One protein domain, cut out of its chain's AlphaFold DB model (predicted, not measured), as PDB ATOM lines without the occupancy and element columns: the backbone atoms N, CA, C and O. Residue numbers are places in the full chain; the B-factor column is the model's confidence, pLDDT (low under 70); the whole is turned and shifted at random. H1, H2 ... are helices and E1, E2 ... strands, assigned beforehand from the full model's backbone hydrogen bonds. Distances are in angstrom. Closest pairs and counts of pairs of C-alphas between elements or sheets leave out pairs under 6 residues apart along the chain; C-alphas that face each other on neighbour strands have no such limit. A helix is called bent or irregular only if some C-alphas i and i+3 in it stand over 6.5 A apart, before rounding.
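What this domain is: This is residues 2 to 191 of the 814 residues of an uncharacterized protein of Candidatus Magnetoglobus multicellularis str. Araruama (UniProt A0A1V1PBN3). A twisted five-stranded sheet, E1 E4 E6 E8 E5, runs through the middle, with the touching helices H1 and H2 to one side and H4, H5 and H6 to the other. The small hairpin E2 and E3 sits toward one end of the longest axis, and H3 with the two-stranded sheet E7 E9 toward the other. The printed part has 190 residues, with six named helices and nine named strands in the order H1 E1 E2 E3 H2 E4 E5 H3 E6 H4 E7 H5 H6 E8 E9; the class is mixed, helices and strands, and the large sheet is mixed too. It is compact, with a radius of gyration of the C-alphas of 16.4 A and spans of 52 by 40 by 26 A.

Where its parts are: H1, residues 2 to 12, 15.3 A, begins at C-alpha 2 (27.451, -31.053, 20.273). E1 is 18 to 23, 16.4 A; E2 27 to 29; E3 35 to 37; H2 52 to 63, 14.7 A. E4 is 69 to 74, 16.6 A; E5 83 to 85; H3 94 to 105, 17.0 A, irregular, with C-alphas 95 and 98 7.3 A apart. E6 is 109 to 114, 16.3 A; H4 131 to 141, 15.7 A; E7 147 to 149; H5 150 to 155; H6 161 to 168; E8 173 to 177, 12.2 A. E9, 188 to 190, ends at C-alpha 190 (3.216, -19.918, 24.630).

How they stand to each other: The large sheet is twisted, its C-alphas up to 4.5 A off the best plane. E1 and E4 are parallel (N 21 and O 71, 2.8 A), as are E4 and E6 (N 72 and O 111, 2.9 A). E8 is antiparallel to E6 (N 114 and O 173, 2.8 A) and to E5 (N 84 and O 176, 2.8 A). E5, H3 and E6 form a split strand-helix-strand unit, two strands of one sheet joined through a helix, with E8 between them in the sheet; its crossover is right-handed. H5 is over E6, height over the sheet 9.9 A; H2 and H4 only graze the sheet. H2, with residues 59 to 63 alone, touches H1 at a shallow tilt of 22 degrees, the same way; the closest C-alphas, of Gly 10 and Asn 63, are 5.2 A apart. H4 touches H5, closest C-alphas of Ala 139 and Leu 154, 6.6 A. H6 is close to H4 but not clearly touching, closest C-alphas of Phe 132 and Ile 164, 7.4 A. E2 and E3 are antiparallel (N 36 and O 28, 2.9 A), as are E7 and E9 (N 189 and O 148, 2.8 A). The closest C-alphas of H3 and E7, of Leu 101 and Ser 149, are 7.0 A apart. In H1, H4, H5 and H6 every O i to N i+4 pair is within hydrogen-bond range; in H2 and H3, 6 of 8 are.

The domain as a whole: The C-alphas farthest apart, of Ser 45 and Ser 95, are 51.8 A apart. The printed part has no cut; the links E3 to H2 and E6 to H4 are long. Mean pLDDT of the printed part is 84.8, under 70 at residues 41 to 48, 87 to 90 and 157 to 161.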
ATOM      1  N   ILE A   2      28.913 -31.063  20.526       76.81
ATOM      2  CA  ILE A   2      27.451 -31.053  20.273       76.81
ATOM      3  C   ILE A   2      26.817 -32.410  20.607       76.81
ATOM      4  O   ILE A   2      25.846 -32.461  21.350       76.81
ATOM      5  N   GLU A   3      27.415 -33.508  20.136       82.81
ATOM      6  CA  GLU A   3      26.924 -34.863  20.413       82.81
ATOM      7  C   GLU A   3      26.782 -35.135  21.917       82.81
ATOM      8  O   GLU A   3      25.700 -35.482  22.387       82.81
ATOM      9  N   LYS A   4      27.860 -34.906  22.679       84.38
ATOM     10  CA  LYS A   4      27.870 -35.056  24.138       84.38
ATOM     11  C   LYS A   4      26.777 -34.210  24.794       84.38
ATOM     12  O   LYS A   4      26.041 -34.732  25.623       84.38
ATOM     13  N   HIS A   5      26.627 -32.944  24.389       84.44
ATOM     14  CA  HIS A   5      25.563 -32.095  24.923       84.44
ATOM     15  C   HIS A   5      24.179 -32.654  24.627       84.44
ATOM     16  O   HIS A   5      23.330 -32.618  25.506       84.44
ATOM     17  N   MET A   6      23.949 -33.193  23.433       84.06
ATOM     18  CA  MET A   6      22.652 -33.749  23.058       84.06
ATOM     19  C   MET A   6      22.341 -35.031  23.836       84.06
ATOM     20  O   MET A   6      21.206 -35.215  24.273       84.06
ATOM     21  N   ILE A   7      23.339 -35.893  24.067       87.38
ATOM     22  CA  ILE A   7      23.195 -37.062  24.939       87.38
ATOM     23  C   ILE A   7      22.871 -36.622  26.376       87.38
ATOM     24  O   ILE A   7      21.938 -37.149  26.983       87.38
ATOM     25  N   ASP A   8      23.603 -35.645  26.914       87.94
ATOM     26  CA  ASP A   8      23.384 -35.149  28.275       87.94
ATOM     27  C   ASP A   8      22.020 -34.460  28.417       87.94
ATOM     28  O   ASP A   8      21.351 -34.591  29.443       87.94
ATOM     29  N   LEU A   9      21.576 -33.765  27.368       86.06
ATOM     30  CA  LEU A   9      20.262 -33.150  27.289       86.06
ATOM     31  C   LEU A   9      19.184 -34.235  27.286       86.06
ATOM     32  O   LEU A   9      18.229 -34.119  28.044       86.06
ATOM     33  N   GLY A  10      19.381 -35.327  26.535       84.94
ATOM     34  CA  GLY A  10      18.510 -36.499  26.563       84.94
ATOM     35  C   GLY A  10      18.303 -37.068  27.962       84.94
ATOM     36  O   GLY A  10      17.193 -37.445  28.318       84.94
ATOM     37  N   LYS A  11      19.357 -37.102  28.789       87.69
ATOM     38  CA  LYS A  11      19.259 -37.598  30.168       87.69
ATOM     39  C   LYS A  11      18.455 -36.681  31.094       87.69
ATOM     40  O   LYS A  11      17.924 -37.155  32.093       87.69
ATOM     41  N   ARG A  12      18.418 -35.373  30.816       88.19
ATOM     42  CA  ARG A  12      17.755 -34.376  31.671       88.19
ATOM     43  C   ARG A  12      16.323 -34.074  31.283       88.19
ATOM     44  O   ARG A  12      15.562 -33.601  32.125       88.19
ATOM     45  N   LEU A  13      16.005 -34.251  30.010       90.56
ATOM     46  CA  LEU A  13      14.715 -33.851  29.493       90.56
ATOM     47  C   LEU A  13      13.701 -34.973  29.672       90.56
ATOM     48  O   LEU A  13      13.999 -36.158  29.554       90.56
ATOM     49  N   THR A  14      12.470 -34.567  29.924       87.25
ATOM     50  CA  THR A  14      11.334 -35.443  30.181       87.25
ATOM     51  C   THR A  14      10.278 -35.251  29.097       87.25
ATOM     52  O   THR A  14      10.334 -34.339  28.269       87.25
ATOM     53  N   SER A  15       9.239 -36.082  29.130       86.62
ATOM     54  CA  SER A  15       8.100 -35.958  28.214       86.62
ATOM     55  C   SER A  15       7.304 -34.657  28.367       86.62
ATOM     56  O   SER A  15       6.482 -34.333  27.504       86.62
ATOM     57  N   ARG A  16       7.502 -33.918  29.466       86.38
ATOM     58  CA  ARG A  16       6.893 -32.599  29.675       86.38
ATOM     59  C   ARG A  16       7.674 -31.461  29.030       86.38
ATOM     60  O   ARG A  16       7.128 -30.366  28.905       86.38
ATOM     61  N   ASP A  17       8.896 -31.737  28.594       89.12
ATOM     62  CA  ASP A  17       9.740 -30.743  27.971       89.12
ATOM     63  C   ASP A  17       9.514 -30.701  26.458       89.12
ATOM     64  O   ASP A  17       9.056 -31.659  25.819       89.12
ATOM     65  N   GLN A  18       9.838 -29.550  25.880       90.38
ATOM     66  CA  GLN A  18       9.883 -29.350  24.440       90.38
ATOM     67  C   GLN A  18      11.305 -28.976  24.055       90.38
ATOM     68  O   GLN A  18      11.950 -28.195  24.753       90.38
ATOM     69  N   LEU A  19      11.788 -29.523  22.945       92.38
ATOM     70  CA  LEU A  19      13.136 -29.260  22.475       92.38
ATOM     71  C   LEU A  19      13.091 -28.523  21.151       92.38
ATOM     72  O   LEU A  19      12.602 -29.035  20.149       92.38
ATOM     73  N   LEU A  20      13.675 -27.335  21.150       93.38
ATOM     74  CA  LEU A  20      13.951 -26.594  19.940       93.38
ATOM     75  C   LEU A  20      15.453 -26.658  19.686       93.38
ATOM     76  O   LEU A  20      16.240 -26.301  20.562       93.38
ATOM     77  N   ILE A  21      15.841 -27.111  18.495       91.94
ATOM     78  CA  ILE A  21      17.224 -27.095  18.037       91.94
ATOM     79  C   ILE A  21      17.312 -26.059  16.935       91.94
ATOM     80  O   ILE A  21      16.725 -26.226  15.871       91.94
ATOM     81  N   TYR A  22      18.049 -24.994  17.201       91.38
ATOM     82  CA  TYR A  22      18.259 -23.912  16.260       91.38
ATOM     83  C   TYR A  22      19.727 -23.881  15.853       91.38
ATOM     84  O   TYR A  22      20.593 -23.727  16.718       91.38
ATOM     85  N   PHE A  23      20.003 -24.028  14.560       89.12
ATOM     86  CA  PHE A  23      21.339 -23.881  14.005       89.12
ATOM     87  C   PHE A  23      21.367 -22.742  12.984       89.12
ATOM     88  O   PHE A  23      20.698 -22.798  11.951       89.12
ATOM     89  N   SER A  24      22.185 -21.733  13.285       85.94
ATOM     90  CA  SER A  24      22.499 -20.607  12.409       85.94
ATOM     91  C   SER A  24      23.992 -20.637  12.115       85.94
ATOM     92  O   SER A  24      24.815 -20.431  13.008       85.94
ATOM     93  N   GLY A  25      24.342 -20.964  10.876       81.19
ATOM     94  CA  GLY A  25      25.726 -20.982  10.426       81.19
ATOM     95  C   GLY A  25      25.901 -21.728   9.111       81.19
ATOM     96  O   GLY A  25      24.929 -22.111   8.458       81.19
ATOM     97  N   HIS A  26      27.161 -21.931   8.722       83.31
ATOM     98  CA  HIS A  26      27.510 -22.608   7.478       83.31
ATOM     99  C   HIS A  26      27.090 -24.080   7.509       83.31
ATOM    100  O   HIS A  26      27.325 -24.801   8.479       83.31
ATOM    101  N   CYS A  27      26.512 -24.534   6.404       86.25
ATOM    102  CA  CYS A  27      26.139 -25.927   6.187       86.25
ATOM    103  C   CYS A  27      26.738 -26.388   4.859       86.25
ATOM    104  O   CYS A  27      26.891 -25.594   3.928       86.25
ATOM    105  N   GLN A  28      27.003 -27.686   4.747       85.88
ATOM    106  CA  GLN A  28      27.566 -28.292   3.543       85.88
ATOM    107  C   GLN A  28      26.837 -29.577   3.184       85.88
ATOM    108  O   GLN A  28      26.415 -30.319   4.072       85.88
ATOM    109  N   MET A  29      26.726 -29.835   1.883       87.12
ATOM    110  CA  MET A  29      26.262 -31.102   1.337       87.12
ATOM    111  C   MET A  29      27.436 -31.796   0.638       87.12
ATOM    112  O   MET A  29      28.174 -31.149  -0.103       87.12
ATOM    113  N   ASP A  30      27.646 -33.082   0.913       86.75
ATOM    114  CA  ASP A  30      28.626 -33.887   0.188       86.75
ATOM    115  C   ASP A  30      28.063 -34.408  -1.141       86.75
ATOM    116  O   ASP A  30      26.870 -34.290  -1.427       86.75
ATOM    117  N   GLU A  31      28.931 -34.997  -1.965       85.50
ATOM    118  CA  GLU A  31      28.557 -35.551  -3.271       85.50
ATOM    119  C   GLU A  31      27.506 -36.672  -3.153       85.50
ATOM    120  O   GLU A  31      26.723 -36.899  -4.073       85.50
ATOM    121  N   LYS A  32      27.449 -37.352  -2.000       84.00
ATOM    122  CA  LYS A  32      26.458 -38.393  -1.683       84.00
ATOM    123  C   LYS A  32      25.132 -37.846  -1.134       84.00
ATOM    124  O   LYS A  32      24.253 -38.635  -0.784       84.00
ATOM    125  N   GLY A  33      24.966 -36.527  -1.057       84.12
ATOM    126  CA  GLY A  33      23.768 -35.871  -0.538       84.12
ATOM    127  C   GLY A  33      23.667 -35.779   0.993       84.12
ATOM    128  O   GLY A  33      22.618 -35.371   1.516       84.12
ATOM    129  N   ASN A  34      24.697 -36.215   1.733       87.69
ATOM    130  CA  ASN A  34      24.723 -36.086   3.181       87.69
ATOM    131  C   ASN A  34      24.983 -34.624   3.542       87.69
ATOM    132  O   ASN A  34      25.737 -33.921   2.877       87.69
ATOM    133  N   THR A  35      24.347 -34.162   4.613       91.12
ATOM    134  CA  THR A  35      24.407 -32.755   5.030       91.12
ATOM    135  C   THR A  35      24.988 -32.621   6.430       91.12
ATOM    136  O   THR A  35      24.766 -33.495   7.277       91.12
ATOM    137  N   PHE A  36      25.728 -31.531   6.650       90.00
ATOM    138  CA  PHE A  36      26.498 -31.273   7.862       90.00
ATOM    139  C   PHE A  36      26.358 -29.814   8.313       90.00
ATOM    140  O   PHE A  36      26.438 -28.907   7.481       90.00
ATOM    141  N   TRP A  37      26.241 -29.588   9.624       89.94
ATOM    142  CA  TRP A  37      26.450 -28.282  10.255       89.94
ATOM    143  C   TRP A  37      27.935 -28.055  10.530       89.94
ATOM    144  O   TRP A  37      28.589 -28.904  11.143       89.94
ATOM    145  N   ILE A  38      28.457 -26.906  10.104       85.00
ATOM    146  CA  ILE A  38      29.864 -26.532  10.280       85.00
ATOM    147  C   ILE A  38      29.967 -25.480  11.399       85.00
ATOM    148  O   ILE A  38      29.334 -24.425  11.319       85.00
ATOM    149  N   PRO A  39      30.737 -25.736  12.472       74.06
ATOM    150  CA  PRO A  39      30.965 -24.741  13.519       74.06
ATOM    151  C   PRO A  39      31.698 -23.499  12.965       74.06
ATOM    152  O   PRO A  39      32.452 -23.603  12.003       74.06
ATOM    153  N   ALA A  40      31.529 -22.337  13.609       70.88
ATOM    154  CA  ALA A  40      32.077 -21.037  13.165       70.88
ATOM    155  C   ALA A  40      33.601 -21.017  12.915       70.88
ATOM    156  O   ALA A  40      34.101 -20.207  12.145       70.88
ATOM    157  N   ASN A  41      34.334 -21.892  13.592       69.81
ATOM    158  CA  ASN A  41      35.785 -22.061  13.547       69.81
ATOM    159  C   ASN A  41      36.213 -23.343  12.802       69.81
ATOM    160  O   ASN A  41      37.368 -23.754  12.895       69.81
ATOM    161  N   GLY A  42      35.281 -24.013  12.123       66.06
ATOM    162  CA  GLY A  42      35.517 -25.262  11.408       66.06
ATOM    163  C   GLY A  42      35.848 -25.005   9.942       66.06
ATOM    164  O   GLY A  42      35.200 -24.193   9.288       66.06
ATOM    165  N   ASP A  43      36.864 -25.697   9.430       64.06
ATOM    166  CA  ASP A  43      37.172 -25.685   8.006       64.06
ATOM    167  C   ASP A  43      36.043 -26.411   7.252       64.06
ATOM    168  O   ASP A  43      35.537 -27.429   7.727       64.06
ATOM    169  N   ALA A  44      35.664 -25.892   6.084       58.22
ATOM    170  CA  ALA A  44      34.709 -26.474   5.136       58.22
ATOM    171  C   ALA A  44      35.096 -27.888   4.632       58.22
ATOM    172  O   ALA A  44      34.454 -28.454   3.745       58.22
ATOM    173  N   SER A  45      36.187 -28.478   5.125       62.25
ATOM    174  CA  SER A  45      36.453 -29.896   4.936       62.25
ATOM    175  C   SER A  45      35.485 -30.754   5.785       62.25
ATOM    176  O   SER A  45      35.308 -30.570   6.990       62.25
ATOM    177  N   GLN A  46      34.869 -31.761   5.151       58.38
ATOM    178  CA  GLN A  46      33.837 -32.651   5.731       58.38
ATOM    179  C   GLN A  46      34.204 -33.307   7.080       58.38
ATOM    180  O   GLN A  46      33.321 -33.782   7.794       58.38
ATOM    181  N   LYS A  47      35.496 -33.372   7.439       62.12
ATOM    182  CA  LYS A  47      35.994 -34.129   8.597       62.12
ATOM    183  C   LYS A  47      35.550 -33.573   9.959       62.12
ATOM    184  O   LYS A  47      35.591 -34.322  10.930       62.12
ATOM    185  N   ASN A  48      35.091 -32.318  10.031       67.75
ATOM    186  CA  ASN A  48      34.733 -31.656  11.292       67.75
ATOM    187  C   ASN A  48      33.263 -31.199  11.383       67.75
ATOM    188  O   ASN A  48      32.909 -30.475  12.316       67.75
ATOM    189  N   GLY A  49      32.403 -31.613  10.446       78.69
ATOM    190  CA  GLY A  49      30.991 -31.240  10.425       78.69
ATOM    191  C   GLY A  49      30.104 -32.188  11.238       78.69
ATOM    192  O   GLY A  49      30.374 -33.385  11.343       78.69
ATOM    193  N   PHE A  50      29.001 -31.674  11.785       88.38
ATOM    194  CA  PHE A  50      28.043 -32.476  12.541       88.38
ATOM    195  C   PHE A  50      26.992 -33.085  11.602       88.38
ATOM    196  O   PHE A  50      26.162 -32.371  11.040       88.38
ATOM    197  N   ASN A  51      27.044 -34.409  11.417       90.62
ATOM    198  CA  ASN A  51      26.234 -35.128  10.431       90.62
ATOM    199  C   ASN A  51      24.732 -35.128  10.808       90.62
ATOM    200  O   ASN A  51      24.359 -35.616  11.879       90.62
ATOM    201  N   HIS A  52      23.850 -34.667   9.909       92.81
ATOM    202  CA  HIS A  52      22.403 -34.638  10.165       92.81
ATOM    203  C   HIS A  52      21.763 -36.028  10.212       92.81
ATOM    204  O   HIS A  52      20.887 -36.257  11.039       92.81
ATOM    205  N   SER A  53      22.186 -36.990   9.384       92.06
ATOM    206  CA  SER A  53      21.713 -38.373   9.467       92.06
ATOM    207  C   SER A  53      21.987 -38.976  10.844       92.06
ATOM    208  O   SER A  53      21.118 -39.644  11.404       92.06
ATOM    209  N   TYR A  54      23.173 -38.717  11.401       91.50
ATOM    210  CA  TYR A  54      23.539 -39.119  12.756       91.50
ATOM    211  C   TYR A  54      22.632 -38.444  13.804       91.50
ATOM    212  O   TYR A  54      22.088 -39.118  14.686       91.50
ATOM    213  N   LEU A  55      22.368 -37.137  13.652       91.69
ATOM    214  CA  LEU A  55      21.440 -36.406  14.520       91.69
ATOM    215  C   LEU A  55      20.056 -37.058  14.549       91.69
ATOM    216  O   LEU A  55      19.499 -37.285  15.620       91.69
ATOM    217  N   ILE A  56      19.499 -37.376  13.384       92.44
ATOM    218  CA  ILE A  56      18.127 -37.867  13.280       92.44
ATOM    219  C   ILE A  56      18.036 -39.337  13.688       92.44
ATOM    220  O   ILE A  56      17.289 -39.695  14.604       92.44
ATOM    221  N   ASN A  57      18.815 -40.196  13.024       89.88
ATOM    222  CA  ASN A  57      18.690 -41.644  13.138       89.88
ATOM    223  C   ASN A  57      19.324 -42.209  14.416       89.88
ATOM    224  O   ASN A  57      18.976 -43.318  14.832       89.88
ATOM    225  N   THR A  58      20.262 -41.480  15.023       88.81
ATOM    226  CA  THR A  58      20.910 -41.889  16.275       88.81
ATOM    227  C   THR A  58      20.420 -41.047  17.441       88.81
ATOM    228  O   THR A  58      19.748 -41.586  18.319       88.81
ATOM    229  N   LEU A  59      20.681 -39.740  17.443       90.44
ATOM    230  CA  LEU A  59      20.465 -38.933  18.650       90.44
ATOM    231  C   LEU A  59      18.987 -38.680  18.941       90.44
ATOM    232  O   LEU A  59      18.535 -38.905  20.062       90.44
ATOM    233  N   ILE A  60      18.206 -38.273  17.941       91.69
ATOM    234  CA  ILE A  60      16.783 -38.009  18.155       91.69
ATOM    235  C   ILE A  60      16.030 -39.316  18.371       91.69
ATOM    236  O   ILE A  60      15.257 -39.436  19.322       91.69
ATOM    237  N   LYS A  61      16.276 -40.316  17.518       88.88
ATOM    238  CA  LYS A  61      15.591 -41.607  17.597       88.88
ATOM    239  C   LYS A  61      15.880 -42.373  18.888       88.88
ATOM    240  O   LYS A  61      14.971 -43.016  19.407       88.88
ATOM    241  N   ARG A  62      17.124 -42.364  19.377       86.62
ATOM    242  CA  ARG A  62      17.515 -43.154  20.558       86.62
ATOM    243  C   ARG A  62      17.521 -42.349  21.848       86.62
ATOM    244  O   ARG A  62      16.998 -42.826  22.845       86.62
ATOM    245  N   ASN A  63      18.115 -41.157  21.847       87.12
ATOM    246  CA  ASN A  63      18.401 -40.425  23.086       87.12
ATOM    247  C   ASN A  63      17.353 -39.373  23.460       87.12
ATOM    248  O   ASN A  63      17.296 -38.974  24.616       87.12
ATOM    249  N   LEU A  64      16.535 -38.922  22.509       88.81
ATOM    250  CA  LEU A  64      15.546 -37.854  22.724       88.81
ATOM    251  C   LEU A  64      14.119 -38.304  22.420       88.81
ATOM    252  O   LEU A  64      13.222 -37.489  22.197       88.81
ATOM    253  N   ASN A  65      13.893 -39.615  22.424       87.06
ATOM    254  CA  ASN A  65      12.627 -40.182  21.999       87.06
ATOM    255  C   ASN A  65      11.474 -39.897  22.988       87.06
ATOM    256  O   ASN A  65      10.299 -39.848  22.601       87.06
ATOM    257  N   ASP A  66      11.795 -39.678  24.260       88.75
ATOM    258  CA  ASP A  66      10.802 -39.417  25.305       88.75
ATOM    259  C   ASP A  66      10.252 -37.991  25.261       88.75
ATOM    260  O   ASP A  66       9.179 -37.728  25.807       88.75
ATOM    261  N   ILE A  67      10.916 -37.090  24.532       91.94
ATOM    262  CA  ILE A  67      10.504 -35.689  24.432       91.94
ATOM    263  C   ILE A  67       9.283 -35.608  23.540       91.94
ATOM    264  O   ILE A  67       9.228 -36.196  22.450       91.94
ATOM    265  N   ARG A  68       8.281 -34.862  24.003       91.75
ATOM    266  CA  ARG A  68       7.004 -34.797  23.307       91.75
ATOM    267  C   ARG A  68       7.129 -34.031  21.999       91.75
ATOM    268  O   ARG A  68       6.781 -34.585  20.961       91.75
ATOM    269  N   HIS A  69       7.688 -32.824  22.018       94.56
ATOM    270  CA  HIS A  69       7.830 -32.007  20.813       94.56
ATOM    271  C   HIS A  69       9.293 -31.677  20.560       94.56
ATOM    272  O   HIS A  69       9.981 -31.182  21.449       94.56
ATOM    273  N   ILE A  70       9.744 -31.938  19.337       94.81
ATOM    274  CA  ILE A  70      11.070 -31.577  18.859       94.81
ATOM    275  C   ILE A  70      10.900 -30.813  17.557       94.81
ATOM    276  O   ILE A  70      10.239 -31.302  16.639       94.81
ATOM    277  N   VAL A  71      11.515 -29.640  17.470       95.19
ATOM    278  CA  VAL A  71      11.609 -28.888  16.223       95.19
ATOM    279  C   VAL A  71      13.054 -28.547  15.929       95.19
ATOM    280  O   VAL A  71      13.798 -28.144  16.823       95.19
ATOM    281  N   ILE A  72      13.455 -28.740  14.676       94.44
ATOM    282  CA  ILE A  72      14.760 -28.339  14.175       94.44
ATOM    283  C   ILE A  72      14.550 -27.152  13.255       94.44
ATOM    284  O   ILE A  72      13.699 -27.179  12.375       94.44
ATOM    285  N   ILE A  73      15.339 -26.112  13.441       92.69
ATOM    286  CA  ILE A  73      15.355 -24.949  12.575       92.69
ATOM    287  C   ILE A  73      16.798 -24.783  12.101       92.69
ATOM    288  O   ILE A  73      17.690 -24.569  12.922       92.69
ATOM    289  N   SER A  74      17.027 -24.921  10.796       91.31
ATOM    290  CA  SER A  74      18.347 -24.846  10.178       91.31
ATOM    291  C   SER A  74      18.353 -23.730   9.143       91.31
ATOM    292  O   SER A  74      17.506 -23.692   8.258       91.31
ATOM    293  N   GLU A  75      19.311 -22.819   9.223       88.12
ATOM    294  CA  GLU A  75      19.426 -21.736   8.238       88.12
ATOM    295  C   GLU A  75      20.157 -22.119   6.951       88.12
ATOM    296  O   GLU A  75      20.264 -21.299   6.047       88.12
ATOM    297  N   GLY A  76      20.699 -23.332   6.869       86.19
ATOM    298  CA  GLY A  76      21.425 -23.801   5.695       86.19
ATOM    299  C   GLY A  76      20.897 -25.147   5.197       86.19
ATOM    300  O   GLY A  76      19.816 -25.580   5.597       86.19
ATOM    301  N   TYR A  77      21.670 -25.847   4.361       87.31
ATOM    302  CA  TYR A  77      21.272 -27.134   3.780       87.31
ATOM    303  C   TYR A  77      20.836 -28.162   4.832       87.31
ATOM    304  O   TYR A  77      21.480 -28.359   5.862       87.31
ATOM    305  N   PHE A  78      19.758 -28.880   4.536       90.38
ATOM    306  CA  PHE A  78      19.330 -30.041   5.295       90.38
ATOM    307  C   PHE A  78      18.773 -31.084   4.322       90.38
ATOM    308  O   PHE A  78      17.884 -30.785   3.531       90.38
ATOM    309  N   SER A  79      19.308 -32.304   4.334       87.88
ATOM    310  CA  SER A  79      18.972 -33.309   3.321       87.88
ATOM    311  C   SER A  79      17.470 -33.608   3.298       87.88
ATOM    312  O   SER A  79      16.892 -34.023   4.306       87.88
ATOM    313  N   LYS A  80      16.849 -33.478   2.117       85.56
ATOM    314  CA  LYS A  80      15.437 -33.834   1.897       85.56
ATOM    315  C   LYS A  80      15.186 -35.337   2.089       85.56
ATOM    316  O   LYS A  80      14.056 -35.755   2.312       85.56
ATOM    317  N   HIS A  81      16.221 -36.183   2.045       88.69
ATOM    318  CA  HIS A  81      16.074 -37.609   2.350       88.69
ATOM    319  C   HIS A  81      15.743 -37.872   3.826       88.69
ATOM    320  O   HIS A  81      15.229 -38.946   4.138       88.69
ATOM    321  N   LEU A  82      15.996 -36.911   4.721       90.75
ATOM    322  CA  LEU A  82      15.822 -37.081   6.165       90.75
ATOM    323  C   LEU A  82      14.453 -36.655   6.694       90.75
ATOM    324  O   LEU A  82      14.112 -36.983   7.832       90.75
ATOM    325  N   PHE A  83      13.653 -35.964   5.887       92.81
ATOM    326  CA  PHE A  83      12.326 -35.525   6.286       92.81
ATOM    327  C   PHE A  83      11.347 -35.604   5.117       92.81
ATOM    328  O   PHE A  83      11.731 -35.576   3.953       92.81
ATOM    329  N   GLN A  84      10.072 -35.814   5.424       91.50
ATOM    330  CA  GLN A  84       8.999 -35.713   4.454       91.50
ATOM    331  C   GLN A  84       8.551 -34.254   4.412       91.50
ATOM    332  O   GLN A  84       8.035 -33.746   5.410       91.50
ATOM    333  N   GLU A  85       8.774 -33.588   3.281       87.56
ATOM    334  CA  GLU A  85       8.325 -32.210   3.066       87.56
ATOM    335  C   GLU A  85       6.792 -32.172   3.109       87.56
ATOM    336  O   GLU A  85       6.129 -33.068   2.574       87.56
ATOM    337  N   GLN A  86       6.229 -31.181   3.794       82.62
ATOM    338  CA  GLN A  86       4.792 -30.963   3.861       82.62
ATOM    339  C   GLN A  86       4.462 -29.641   3.188       82.62
ATOM    340  O   GLN A  86       5.186 -28.659   3.335       82.62
ATOM    341  N   ASN A  87       3.323 -29.614   2.496       69.81
ATOM    342  CA  ASN A  87       2.733 -28.352   2.077       69.81
ATOM    343  C   ASN A  87       2.191 -27.614   3.313       69.81
ATOM    344  O   ASN A  87       2.055 -28.227   4.378       69.81
ATOM    345  N   MET A  88       1.903 -26.320   3.152       68.12
ATOM    346  CA  MET A  88       1.392 -25.429   4.203       68.12
ATOM    347  C   MET A  88       0.401 -26.121   5.154       68.12
ATOM    348  O   MET A  88      -0.416 -26.941   4.719       68.12
ATOM    349  N   PRO A  89       0.477 -25.829   6.467       69.06
ATOM    350  CA  PRO A  89      -0.409 -26.460   7.429       69.06
ATOM    351  C   PRO A  89      -1.877 -26.172   7.066       69.06
ATOM    352  O   PRO A  89      -2.187 -25.135   6.474       69.06
ATOM    353  N   PRO A  90      -2.809 -27.073   7.421       68.50
ATOM    354  CA  PRO A  90      -4.207 -26.894   7.046       68.50
ATOM    355  C   PRO A  90      -4.755 -25.596   7.659       68.50
ATOM    356  O   PRO A  90      -4.526 -25.329   8.838       68.50
ATOM    357  N   LEU A  91      -5.520 -24.813   6.887       74.31
ATOM    358  CA  LEU A  91      -6.190 -23.619   7.406       74.31
ATOM    359  C   LEU A  91      -7.293 -24.055   8.375       74.31
ATOM    360  O   LEU A  91      -8.313 -24.614   7.974       74.31
ATOM    361  N   ILE A  92      -7.101 -23.780   9.665       82.88
ATOM    362  CA  ILE A  92      -8.084 -24.069  10.712       82.88
ATOM    363  C   ILE A  92      -8.791 -22.761  11.072       82.88
ATOM    364  O   ILE A  92      -8.149 -21.757  11.391       82.88
ATOM    365  N   SER A  93     -10.126 -22.774  11.055       80.69
ATOM    366  CA  SER A  93     -10.941 -21.629  11.464       80.69
ATOM    367  C   SER A  93     -10.572 -21.149  12.876       80.69
ATOM    368  O   SER A  93     -10.243 -21.930  13.776       80.69
ATOM    369  N   LYS A  94     -10.670 -19.834  13.096       79.06
ATOM    370  CA  LYS A  94     -10.322 -19.204  14.381       79.06
ATOM    371  C   LYS A  94     -11.070 -19.838  15.568       79.06
ATOM    372  O   LYS A  94     -10.468 -20.036  16.621       79.06
ATOM    373  N   SER A  95     -12.351 -20.176  15.392       82.69
ATOM    374  CA  SER A  95     -13.206 -20.770  16.430       82.69
ATOM    375  C   SER A  95     -12.758 -22.175  16.856       82.69
ATOM    376  O   SER A  95     -12.870 -22.513  18.034       82.69
ATOM    377  N   LEU A  96     -12.177 -22.969  15.948       86.69
ATOM    378  CA  LEU A  96     -11.723 -24.340  16.229       86.69
ATOM    379  C   LEU A  96     -10.232 -24.442  16.579       86.69
ATOM    380  O   LEU A  96      -9.750 -25.504  16.981       86.69
ATOM    381  N   TYR A  97      -9.506 -23.326  16.499       87.88
ATOM    382  CA  TYR A  97      -8.051 -23.301  16.584       87.88
ATOM    383  C   TYR A  97      -7.526 -23.768  17.942       87.88
ATOM    384  O   TYR A  97      -6.613 -24.585  18.022       87.88
ATOM    385  N   LYS A  98      -8.147 -23.299  19.030       87.50
ATOM    386  CA  LYS A  98      -7.765 -23.664  20.401       87.50
ATOM    387  C   LYS A  98      -7.945 -25.162  20.673       87.50
ATOM    388  O   LYS A  98      -7.074 -25.780  21.281       87.50
ATOM    389  N   GLN A  99      -9.072 -25.740  20.251       89.31
ATOM    390  CA  GLN A  99      -9.337 -27.173  20.420       89.31
ATOM    391  C   GLN A  99      -8.366 -28.014  19.589       89.31
ATOM    392  O   GLN A  99      -7.795 -28.983  20.097       89.31
ATOM    393  N   TRP A 100      -8.128 -27.600  18.341       91.38
ATOM    394  CA  TRP A 100      -7.159 -28.245  17.464       91.38
ATOM    395  C   TRP A 100      -5.754 -28.238  18.074       91.38
ATOM    396  O   TRP A 100      -5.132 -29.293  18.207       91.38
ATOM    397  N   LEU A 101      -5.294 -27.072  18.533       90.44
ATOM    398  CA  LEU A 101      -3.967 -26.912  19.117       90.44
ATOM    399  C   LEU A 101      -3.817 -27.736  20.403       90.44
ATOM    400  O   LEU A 101      -2.794 -28.391  20.592       90.44
ATOM    401  N   ASN A 102      -4.859 -27.775  21.250       90.00
ATOM    402  CA  ASN A 102      -4.902 -28.639  22.421       90.00
ATOM    403  C   ASN A 102      -4.702 -30.107  22.047       90.00
ATOM    404  O   ASN A 102      -3.814 -30.769  22.588       90.00
ATOM    405  N   LYS A 103      -5.475 -30.598  21.077       91.94
ATOM    406  CA  LYS A 103      -5.376 -31.981  20.607       91.94
ATOM    407  C   LYS A 103      -3.973 -32.285  20.079       91.94
ATOM    408  O   LYS A 103      -3.397 -33.318  20.409       91.94
ATOM    409  N   LYS A 104      -3.403 -31.377  19.283       91.94
ATOM    410  CA  LYS A 104      -2.082 -31.560  18.676       91.94
ATOM    411  C   LYS A 104      -0.935 -31.427  19.679       91.94
ATOM    412  O   LYS A 104       0.093 -32.063  19.476       91.94
ATOM    413  N   SER A 105      -1.119 -30.693  20.779       89.56
ATOM    414  CA  SER A 105      -0.105 -30.561  21.837       89.56
ATOM    415  C   SER A 105       0.122 -31.834  22.663       89.56
ATOM    416  O   SER A 105       1.134 -31.921  23.360       89.56
ATOM    417  N   TYR A 106      -0.797 -32.808  22.613       90.44
ATOM    418  CA  TYR A 106      -0.638 -34.089  23.303       90.44
ATOM    419  C   TYR A 106       0.069 -35.152  22.453       90.44
ATOM    420  O   TYR A 106       0.592 -36.108  23.019       90.44
ATOM    421  N   LEU A 107       0.112 -34.995  21.125       93.31
ATOM    422  CA  LEU A 107       0.753 -35.947  20.218       93.31
ATOM    423  C   LEU A 107       2.235 -35.611  20.033       93.31
ATOM    424  O   LEU A 107       2.604 -34.438  20.062       93.31
ATOM    425  N   LYS A 108       3.088 -36.622  19.821       93.75
ATOM    426  CA  LYS A 108       4.510 -36.375  19.543       93.75
ATOM    427  C   LYS A 108       4.686 -35.614  18.220       93.75
ATOM    428  O   LYS A 108       4.098 -36.008  17.211       93.75
ATOM    429  N   SER A 109       5.503 -34.559  18.245       93.69
ATOM    430  CA  SER A 109       5.866 -33.737  17.078       93.69
ATOM    431  C   SER A 109       7.376 -33.784  16.799       93.69
ATOM    432  O   SER A 109       8.171 -33.645  17.736       93.69
ATOM    433  N   ARG A 110       7.777 -33.990  15.538       94.81
ATOM    434  CA  ARG A 110       9.156 -34.001  15.017       94.81
ATOM    435  C   ARG A 110       9.219 -33.157  13.745       94.81
ATOM    436  O   ARG A 110       9.117 -33.677  12.634       94.81
ATOM    437  N   GLU A 111       9.332 -31.848  13.919       94.12
ATOM    438  CA  GLU A 111       9.251 -30.864  12.835       94.12
ATOM    439  C   GLU A 111      10.635 -30.371  12.431       94.12
ATOM    440  O   GLU A 111      11.580 -30.372  13.225       94.12
ATOM    441  N   ILE A 112      10.737 -29.913  11.187       93.38
ATOM    442  CA  ILE A 112      11.912 -29.224  10.680       93.38
ATOM    443  C   ILE A 112      11.512 -28.035   9.828       93.38
ATOM    444  O   ILE A 112      10.611 -28.150   9.001       93.38
ATOM    445  N   PHE A 113      12.219 -26.926  10.013       91.88
ATOM    446  CA  PHE A 113      12.199 -25.766   9.148       91.88
ATOM    447  C   PHE A 113      13.615 -25.538   8.650       91.88
ATOM    448  O   PHE A 113      14.567 -25.514   9.433       91.88
ATOM    449  N   THR A 114      13.768 -25.363   7.349       90.50
ATOM    450  CA  THR A 114      15.068 -25.109   6.754       90.50
ATOM    451  C   THR A 114      14.978 -24.220   5.533       90.50
ATOM    452  O   THR A 114      14.052 -24.359   4.743       90.50
ATOM    453  N   LEU A 115      15.950 -23.322   5.342       86.75
ATOM    454  CA  LEU A 115      16.060 -22.593   4.070       86.75
ATOM    455  C   LEU A 115      16.430 -23.520   2.917       86.75
ATOM    456  O   LEU A 115      16.171 -23.206   1.763       86.75
ATOM    457  N   ASN A 116      17.013 -24.670   3.259       85.06
ATOM    458  CA  ASN A 116      17.537 -25.651   2.334       85.06
ATOM    459  C   ASN A 116      18.422 -25.034   1.225       85.06
ATOM    460  O   ASN A 116      18.402 -25.492   0.083       85.06
ATOM    461  N   ASP A 117      19.181 -24.001   1.586       83.19
ATOM    462  CA  ASP A 117      20.076 -23.242   0.714       83.19
ATOM    463  C   ASP A 117      21.425 -23.004   1.421       83.19
ATOM    464  O   ASP A 117      21.632 -23.425   2.566       83.19
ATOM    465  N   ARG A 118      22.366 -22.329   0.753       81.88
ATOM    466  CA  ARG A 118      23.550 -21.766   1.392       81.88
ATOM    467  C   ARG A 118      23.143 -20.819   2.527       81.88
ATOM    468  O   ARG A 118      22.120 -20.144   2.483       81.88
ATOM    469  N   PHE A 119      23.997 -20.737   3.538       82.31
ATOM    470  CA  PHE A 119      23.803 -19.820   4.654       82.31
ATOM    471  C   PHE A 119      23.903 -18.355   4.197       82.31
ATOM    472  O   PHE A 119      24.888 -17.970   3.561       82.31
ATOM    473  N   TRP A 120      22.920 -17.531   4.566       81.81
ATOM    474  CA  TRP A 120      22.902 -16.094   4.288       81.81
ATOM    475  C   TRP A 120      23.355 -15.322   5.529       81.81
ATOM    476  O   TRP A 120      22.649 -15.285   6.536       81.81
ATOM    477  N   GLY A 121      24.556 -14.740   5.439       75.25
ATOM    478  CA  GLY A 121      25.293 -14.152   6.555       75.25
ATOM    479  C   GLY A 121      24.629 -12.951   7.237       75.25
ATOM    480  O   GLY A 121      23.680 -12.347   6.739       75.25
ATOM    481  N   GLN A 122      25.216 -12.567   8.371       80.31
ATOM    482  CA  GLN A 122      24.766 -11.455   9.208       80.31
ATOM    483  C   GLN A 122      25.101 -10.115   8.542       80.31
ATOM    484  O   GLN A 122      26.255  -9.869   8.192       80.31
ATOM    485  N   ASN A 123      24.127  -9.219   8.398       78.38
ATOM    486  CA  ASN A 123      24.390  -7.836   7.997       78.38
ATOM    487  C   ASN A 123      23.693  -6.856   8.946       78.38
ATOM    488  O   ASN A 123      22.907  -7.223   9.819       78.38
ATOM    489  N   THR A 124      24.005  -5.576   8.784       78.69
ATOM    490  CA  THR A 124      23.384  -4.480   9.543       78.69
ATOM    491  C   THR A 124      21.866  -4.408   9.347       78.69
ATOM    492  O   THR A 124      21.159  -4.060  10.287       78.69
ATOM    493  N   LYS A 125      21.348  -4.777   8.166       82.25
ATOM    494  CA  LYS A 125      19.907  -4.803   7.863       82.25
ATOM    495  C   LYS A 125      19.142  -5.900   8.610       82.25
ATOM    496  O   LYS A 125      17.934  -5.782   8.766       82.25
ATOM    497  N   THR A 126      19.829  -6.938   9.074       81.62
ATOM    498  CA  THR A 126      19.259  -8.059   9.827       81.62
ATOM    499  C   THR A 126      19.662  -8.028  11.296       81.62
ATOM    500  O   THR A 126      19.546  -9.028  12.002       81.62
ATOM    501  N   ASN A 127      20.129  -6.873  11.779       83.50
ATOM    502  CA  ASN A 127      20.646  -6.692  13.126       83.50
ATOM    503  C   ASN A 127      21.730  -7.698  13.497       83.50
ATOM    504  O   ASN A 127      21.701  -8.141  14.640       83.50
ATOM    505  N   GLY A 128      22.672  -8.056  12.626       82.12
ATOM    506  CA  GLY A 128      23.696  -8.992  13.107       82.12
ATOM    507  C   GLY A 128      23.162 -10.455  13.063       82.12
ATOM    508  O   GLY A 128      23.765 -11.344  13.660       82.12
ATOM    509  N   LEU A 129      21.979 -10.775  12.490       84.88
ATOM    510  CA  LEU A 129      21.371 -12.137  12.478       84.88
ATOM    511  C   LEU A 129      21.362 -12.735  11.059       84.88
ATOM    512  O   LEU A 129      21.334 -11.997  10.072       84.88
ATOM    513  N   GLY A 130      21.409 -14.069  10.939       85.19
ATOM    514  CA  GLY A 130      21.185 -14.740   9.655       85.19
ATOM    515  C   GLY A 130      19.755 -14.512   9.157       85.19
ATOM    516  O   GLY A 130      18.864 -14.113   9.916       85.19
ATOM    517  N   LEU A 131      19.537 -14.698   7.856       86.00
ATOM    518  CA  LEU A 131      18.303 -14.239   7.214       86.00
ATOM    519  C   LEU A 131      17.053 -14.900   7.819       86.00
ATOM    520  O   LEU A 131      16.076 -14.221   8.136       86.00
ATOM    521  N   PHE A 132      17.093 -16.214   8.031       86.81
ATOM    522  CA  PHE A 132      15.969 -16.942   8.616       86.81
ATOM    523  C   PHE A 132      15.739 -16.603  10.101       86.81
ATOM    524  O   PHE A 132      14.597 -16.523  10.536       86.81
ATOM    525  N   ALA A 133      16.785 -16.282  10.858       87.69
ATOM    526  CA  ALA A 133      16.790 -15.938  12.274       87.69
ATOM    527  C   ALA A 133      16.124 -14.601  12.460       87.69
ATOM    528  O   ALA A 133      15.398 -14.392  13.427       87.69
ATOM    529  N   TYR A 134      16.447 -13.676  11.559       88.44
ATOM    530  CA  TYR A 134      15.926 -12.337  11.596       88.44
ATOM    531  C   TYR A 134      14.416 -12.391  11.429       88.44
ATOM    532  O   TYR A 134      13.701 -11.949  12.326       88.44
ATOM    533  N   TYR A 135      13.934 -13.047  10.372       86.88
ATOM    534  CA  TYR A 135      12.508 -13.166  10.140       86.88
ATOM    535  C   TYR A 135      11.793 -14.066  11.154       86.88
ATOM    536  O   TYR A 135      10.671 -13.764  11.553       86.88
ATOM    537  N   LEU A 136      12.454 -15.116  11.643       86.12
ATOM    538  CA  LEU A 136      11.963 -15.909  12.769       86.12
ATOM    539  C   LEU A 136      11.744 -15.015  13.996       86.12
ATOM    540  O   LEU A 136      10.678 -15.060  14.607       86.12
ATOM    541  N   THR A 137      12.732 -14.185  14.345       86.12
ATOM    542  CA  THR A 137      12.641 -13.277  15.491       86.12
ATOM    543  C   THR A 137      11.536 -12.244  15.289       86.12
ATOM    544  O   THR A 137      10.777 -11.987  16.223       86.12
ATOM    545  N   GLU A 138      11.410 -11.676  14.089       85.38
ATOM    546  CA  GLU A 138      10.350 -10.718  13.775       85.38
ATOM    547  C   GLU A 138       8.965 -11.352  13.875       85.38
ATOM    548  O   GLU A 138       8.081 -10.815  14.549       85.38
ATOM    549  N   ALA A 139       8.792 -12.546  13.312       83.69
ATOM    550  CA  ALA A 139       7.545 -13.284  13.435       83.69
ATOM    551  C   ALA A 139       7.182 -13.539  14.888       83.69
ATOM    552  O   ALA A 139       6.070 -13.206  15.286       83.69
ATOM    553  N   LEU A 140       8.119 -14.051  15.693       85.25
ATOM    554  CA  LEU A 140       7.881 -14.298  17.111       85.25
ATOM    555  C   LEU A 140       7.499 -13.025  17.884       85.25
ATOM    556  O   LEU A 140       6.659 -13.093  18.788       85.25
ATOM    557  N   LYS A 141       8.087 -11.867  17.547       83.88
ATOM    558  CA  LYS A 141       7.741 -10.581  18.173       83.88
ATOM    559  C   LYS A 141       6.317 -10.138  17.838       83.88
ATOM    560  O   LYS A 141       5.665  -9.550  18.702       83.88
ATOM    561  N   ASN A 142       5.833 -10.457  16.640       80.50
ATOM    562  CA  ASN A 142       4.520 -10.047  16.147       80.50
ATOM    563  C   ASN A 142       3.432 -11.108  16.378       80.50
ATOM    564  O   ASN A 142       2.333 -10.981  15.842       80.50
ATOM    565  N   ILE A 143       3.690 -12.123  17.220       83.88
ATOM    566  CA  ILE A 143       2.659 -13.090  17.610       83.88
ATOM    567  C   ILE A 143       1.666 -12.398  18.555       83.88
ATOM    568  O   ILE A 143       1.956 -12.078  19.715       83.88
ATOM    569  N   ASP A 144       0.451 -12.233  18.055       79.12
ATOM    570  CA  ASP A 144      -0.702 -11.689  18.775       79.12
ATOM    571  C   ASP A 144      -1.419 -12.752  19.627       79.12
ATOM    572  O   ASP A 144      -2.007 -12.445  20.671       79.12
ATOM    573  N   LYS A 145      -1.315 -14.029  19.246       82.69
ATOM    574  CA  LYS A 145      -1.912 -15.145  19.976       82.69
ATOM    575  C   LYS A 145      -1.064 -15.548  21.183       82.69
ATOM    576  O   LYS A 145       0.130 -15.803  21.089       82.69
ATOM    577  N   ARG A 146      -1.717 -15.729  22.338       82.88
ATOM    578  CA  ARG A 146      -1.046 -16.202  23.564       82.88
ATOM    579  C   ARG A 146      -0.426 -17.594  23.382       82.88
ATOM    580  O   ARG A 146       0.634 -17.854  23.932       82.88
ATOM    581  N   ARG A 147      -1.119 -18.486  22.667       87.38
ATOM    582  CA  ARG A 147      -0.660 -19.836  22.303       87.38
ATOM    583  C   ARG A 147      -0.825 -20.045  20.799       87.38
ATOM    584  O   ARG A 147      -1.936 -19.865  20.297       87.38
ATOM    585  N   ILE A 148       0.245 -20.425  20.105       89.06
ATOM    586  CA  ILE A 148       0.253 -20.660  18.654       89.06
ATOM    587  C   ILE A 148       1.143 -21.864  18.319       89.06
ATOM    588  O   ILE A 148       2.121 -22.102  19.024       89.06
ATOM    589  N   SER A 149       0.818 -22.656  17.292       89.62
ATOM    590  CA  SER A 149       1.787 -23.637  16.782       89.62
ATOM    591  C   SER A 149       2.938 -22.906  16.078       89.62
ATOM    592  O   SER A 149       2.732 -21.856  15.474       89.62
ATOM    593  N   LEU A 150       4.139 -23.471  16.088       88.56
ATOM    594  CA  LEU A 150       5.290 -22.859  15.439       88.56
ATOM    595  C   LEU A 150       5.057 -22.760  13.929       88.56
ATOM    596  O   LEU A 150       5.284 -21.704  13.358       88.56
ATOM    597  N   SER A 151       4.526 -23.809  13.300       85.88
ATOM    598  CA  SER A 151       4.187 -23.798  11.879       85.88
ATOM    599  C   SER A 151       3.263 -22.630  11.527       85.88
ATOM    600  O   SER A 151       3.618 -21.834  10.682       85.88
ATOM    601  N   ASP A 152       2.141 -22.436  12.215       84.56
ATOM    602  CA  ASP A 152       1.277 -21.274  11.987       84.56
ATOM    603  C   ASP A 152       1.951 -19.924  12.262       84.56
ATOM    604  O   ASP A 152       1.641 -18.957  11.573       84.56
ATOM    605  N   ALA A 153       2.861 -19.835  13.238       81.62
ATOM    606  CA  ALA A 153       3.604 -18.603  13.483       81.62
ATOM    607  C   ALA A 153       4.549 -18.254  12.332       81.62
ATOM    608  O   ALA A 153       4.784 -17.076  12.084       81.62
ATOM    609  N   LEU A 154       5.088 -19.271  11.655       80.50
ATOM    610  CA  LEU A 154       6.111 -19.105  10.627       80.50
ATOM    611  C   LEU A 154       5.573 -19.144   9.203       80.50
ATOM    612  O   LEU A 154       5.967 -18.341   8.366       80.50
ATOM    613  N   LEU A 155       4.684 -20.090   8.940       76.06
ATOM    614  CA  LEU A 155       4.179 -20.431   7.621       76.06
ATOM    615  C   LEU A 155       2.968 -19.590   7.211       76.06
ATOM    616  O   LEU A 155       2.882 -19.191   6.056       76.06
ATOM    617  N   ASN A 156       2.080 -19.246   8.151       70.81
ATOM    618  CA  ASN A 156       0.897 -18.412   7.880       70.81
ATOM    619  C   ASN A 156       1.128 -16.920   8.139       70.81
ATOM    620  O   ASN A 156       0.184 -16.131   8.122       70.81
ATOM    621  N   SER A 157       2.371 -16.542   8.423       66.75
ATOM    622  CA  SER A 157       2.770 -15.158   8.561       66.75
ATOM    623  C   SER A 157       3.401 -14.689   7.253       66.75
ATOM    624  O   SER A 157       4.412 -15.240   6.809       66.75
ATOM    625  N   ASP A 158       2.876 -13.593   6.704       67.44
ATOM    626  CA  ASP A 158       3.465 -12.884   5.560       67.44
ATOM    627  C   ASP A 158       4.883 -12.351   5.867       67.44
ATOM    628  O   ASP A 158       5.555 -11.823   4.985       67.44
ATOM    629  N   LEU A 159       5.359 -12.481   7.114       66.00
ATOM    630  CA  LEU A 159       6.617 -11.926   7.597       66.00
ATOM    631  C   LEU A 159       7.821 -12.837   7.346       66.00
ATOM    632  O   LEU A 159       8.943 -12.369   7.507       66.00
ATOM    633  N   ILE A 160       7.629 -14.105   6.965       68.12
ATOM    634  CA  ILE A 160       8.745 -15.034   6.734       68.12
ATOM    635  C   ILE A 160       8.765 -15.563   5.297       68.12
ATOM    636  O   ILE A 160       9.754 -15.330   4.611       68.12
ATOM    637  N   HIS A 161       7.705 -16.217   4.799       66.25
ATOM    638  CA  HIS A 161       7.741 -16.818   3.462       66.25
ATOM    639  C   HIS A 161       7.959 -15.801   2.347       66.25
ATOM    640  O   HIS A 161       8.806 -16.009   1.478       66.25
ATOM    641  N   GLY A 162       7.193 -14.706   2.374       73.00
ATOM    642  CA  GLY A 162       7.211 -13.708   1.304       73.00
ATOM    643  C   GLY A 162       8.578 -13.025   1.188       73.00
ATOM    644  O   GLY A 162       9.196 -13.084   0.123       73.00
ATOM    645  N   PRO A 163       9.096 -12.429   2.277       79.69
ATOM    646  CA  PRO A 163      10.378 -11.735   2.232       79.69
ATOM    647  C   PRO A 163      11.590 -12.635   1.957       79.69
ATOM    648  O   PRO A 163      12.488 -12.232   1.222       79.69
ATOM    649  N   ILE A 164      11.630 -13.851   2.510       81.12
ATOM    650  CA  ILE A 164      12.751 -14.773   2.273       81.12
ATOM    651  C   ILE A 164      12.729 -15.272   0.827       81.12
ATOM    652  O   ILE A 164      13.769 -15.235   0.167       81.12
ATOM    653  N   GLY A 165      11.564 -15.679   0.307       80.25
ATOM    654  CA  GLY A 165      11.421 -16.051  -1.102       80.25
ATOM    655  C   GLY A 165      11.841 -14.926  -2.055       80.25
ATOM    656  O   GLY A 165      12.622 -15.163  -2.975       80.25
ATOM    657  N   ALA A 166      11.381 -13.690  -1.814       82.56
ATOM    658  CA  ALA A 166      11.744 -12.529  -2.629       82.56
ATOM    659  C   ALA A 166      13.259 -12.261  -2.631       82.56
ATOM    660  O   ALA A 166      13.799 -11.841  -3.652       82.56
ATOM    661  N   ILE A 167      13.940 -12.501  -1.502       82.00
ATOM    662  CA  ILE A 167      15.388 -12.236  -1.364       82.00
ATOM    663  C   ILE A 167      16.242 -13.371  -1.946       82.00
ATOM    664  O   ILE A 167      17.284 -13.103  -2.541       82.00
ATOM    665  N   THR A 168      15.837 -14.629  -1.770       80.12
ATOM    666  CA  THR A 168      16.687 -15.803  -2.069       80.12
ATOM    667  C   THR A 168      16.257 -16.609  -3.293       80.12
ATOM    668  O   THR A 168      16.994 -17.480  -3.745       80.12
ATOM    669  N   GLY A 169      15.070 -16.332  -3.836       80.50
ATOM    670  CA  GLY A 169      14.374 -17.137  -4.839       80.50
ATOM    671  C   GLY A 169      13.916 -18.512  -4.333       80.50
ATOM    672  O   GLY A 169      13.308 -19.248  -5.109       80.50
ATOM    673  N   ILE A 170      14.189 -18.875  -3.069       78.62
ATOM    674  CA  ILE A 170      13.867 -20.188  -2.496       78.62
ATOM    675  C   ILE A 170      12.823 -20.059  -1.377       78.62
ATOM    676  O   ILE A 170      12.853 -19.137  -0.563       78.62
ATOM    677  N   ASN A 171      11.900 -21.023  -1.308       80.19
ATOM    678  CA  ASN A 171      10.937 -21.115  -0.216       80.19
ATOM    679  C   ASN A 171      11.521 -21.896   0.966       80.19
ATOM    680  O   ASN A 171      12.205 -22.902   0.781       80.19
ATOM    681  N   VAL A 172      11.177 -21.474   2.185       84.19
ATOM    682  CA  VAL A 172      11.503 -22.227   3.401       84.19
ATOM    683  C   VAL A 172      10.861 -23.612   3.326       84.19
ATOM    684  O   VAL A 172       9.639 -23.738   3.272       84.19
ATOM    685  N   ALA A 173      11.687 -24.653   3.321       86.94
ATOM    686  CA  ALA A 173      11.248 -26.029   3.401       86.94
ATOM    687  C   ALA A 173      10.788 -26.331   4.830       86.94
ATOM    688  O   ALA A 173      11.499 -26.083   5.809       86.94
ATOM    689  N   TYR A 174       9.604 -26.915   4.942       89.88
ATOM    690  CA  TYR A 174       9.040 -27.393   6.191       89.88
ATOM    691  C   TYR A 174       8.606 -28.846   6.024       89.88
ATOM    692  O   TYR A 174       8.013 -29.227   5.014       89.88
ATOM    693  N   GLY A 175       8.885 -29.677   7.023       91.50
ATOM    694  CA  GLY A 175       8.339 -31.026   7.035       91.50
ATOM    695  C   GLY A 175       8.479 -31.787   8.343       91.50
ATOM    696  O   GLY A 175       8.725 -31.209   9.403       91.50
ATOM    697  N   ARG A 176       8.295 -33.113   8.262       93.31
ATOM    698  CA  ARG A 176       8.382 -34.036   9.400       93.31
ATOM    699  C   ARG A 176       9.576 -34.955   9.260       93.31
ATOM    700  O   ARG A 176       9.812 -35.503   8.184       93.31
ATOM    701  N   LEU A 177      10.295 -35.179  10.349       93.69
ATOM    702  CA  LEU A 177      11.483 -36.026  10.317       93.69
ATOM    703  C   LEU A 177      11.106 -37.498  10.056       93.69
ATOM    704  O   LEU A 177      10.211 -38.052  10.700       93.69
ATOM    705  N   LYS A 178      11.800 -38.160   9.120       90.88
ATOM    706  CA  LYS A 178      11.596 -39.589   8.834       90.88
ATOM    707  C   LYS A 178      12.231 -40.433   9.937       90.88
ATOM    708  O   LYS A 178      13.218 -40.032  10.542       90.88
ATOM    709  N   ASN A 179      11.703 -41.638  10.159       83.31
ATOM    710  CA  ASN A 179      12.271 -42.634  11.085       83.31
ATOM    711  C   ASN A 179      12.350 -42.171  12.550       83.31
ATOM    712  O   ASN A 179      13.140 -42.692  13.339       83.31
ATOM    713  N   THR A 180      11.472 -41.243  12.924       78.31
ATOM    714  CA  THR A 180      11.378 -40.660  14.260       78.31
ATOM    715  C   THR A 180       9.913 -40.683  14.641       78.31
ATOM    716  O   THR A 180       9.222 -39.877  14.057       78.31
ATOM    717  N   LEU A 181       9.445 -41.639  15.464       87.62
ATOM    718  CA  LEU A 181       8.097 -41.825  16.073       87.62
ATOM    719  C   LEU A 181       7.161 -40.579  16.185       87.62
ATOM    720  O   LEU A 181       6.675 -40.243  17.268       87.62
ATOM    721  N   ASP A 182       6.883 -39.907  15.076       91.38
ATOM    722  CA  ASP A 182       6.088 -38.703  14.936       91.38
ATOM    723  C   ASP A 182       4.647 -39.172  14.850       91.38
ATOM    724  O   ASP A 182       4.323 -40.149  14.180       91.38
ATOM    725  N   GLN A 183       3.777 -38.487  15.568       93.69
ATOM    726  CA  GLN A 183       2.362 -38.818  15.661       93.69
ATOM    727  C   GLN A 183       1.484 -37.677  15.126       93.69
ATOM    728  O   GLN A 183       0.282 -37.626  15.399       93.69
ATOM    729  N   GLY A 184       2.065 -36.743  14.362       89.38
ATOM    730  CA  GLY A 184       1.335 -35.625  13.786       89.38
ATOM    731  C   GLY A 184       0.963 -34.535  14.791       89.38
ATOM    732  O   GLY A 184      -0.030 -33.832  14.562       89.38
ATOM    733  N   GLY A 185       1.699 -34.417  15.904       92.06
ATOM    734  CA  GLY A 185       1.544 -33.311  16.855       92.06
ATOM    735  C   GLY A 185       1.991 -31.955  16.298       92.06
ATOM    736  O   GLY A 185       2.279 -31.834  15.108       92.06
ATOM    737  N   GLN A 186       1.990 -30.908  17.129       91.56
ATOM    738  CA  GLN A 186       2.498 -29.582  16.748       91.56
ATOM    739  C   GLN A 186       3.410 -29.021  17.838       91.56
ATOM    740  O   GLN A 186       3.073 -29.123  19.021       91.56
ATOM    741  N   PHE A 187       4.508 -28.371  17.450       92.19
ATOM    742  CA  PHE A 187       5.336 -27.616  18.388       92.19
ATOM    743  C   PHE A 187       4.602 -26.326  18.781       92.19
ATOM    744  O   PHE A 187       4.250 -25.531  17.915       92.19
ATOM    745  N   VAL A 188       4.308 -26.127  20.070       90.38
ATOM    746  CA  VAL A 188       3.432 -25.042  20.551       90.38
ATOM    747  C   VAL A 188       4.242 -23.982  21.284       90.38
ATOM    748  O   VAL A 188       4.874 -24.259  22.300       90.38
ATOM    749  N   LEU A 189       4.131 -22.744  20.826       89.50
ATOM    750  CA  LEU A 189       4.656 -21.572  21.501       89.50
ATOM    751  C   LEU A 189       3.607 -20.984  22.442       89.50
ATOM    752  O   LEU A 189       2.445 -20.805  22.070       89.50
ATOM    753  N   GLU A 190       4.029 -20.643  23.658       86.12
ATOM    754  CA  GLU A 190       3.216 -19.918  24.630       86.12
ATOM    755  C   GLU A 190       3.924 -18.621  25.055       86.12
ATOM    756  O   GLU A 190       5.022 -18.646  25.609       86.12
ATOM    757  N   LYS A 191       3.301 -17.466  24.784       81.31
ATOM    758  CA  LYS A 191       3.780 -16.153  25.224       81.31
ATOM    759  C   LYS A 191       3.874 -16.139  26.753       81.31
ATOM    760  O   LYS A 191       2.871 -16.370  27.436       81.31
TER     761      LYS A 191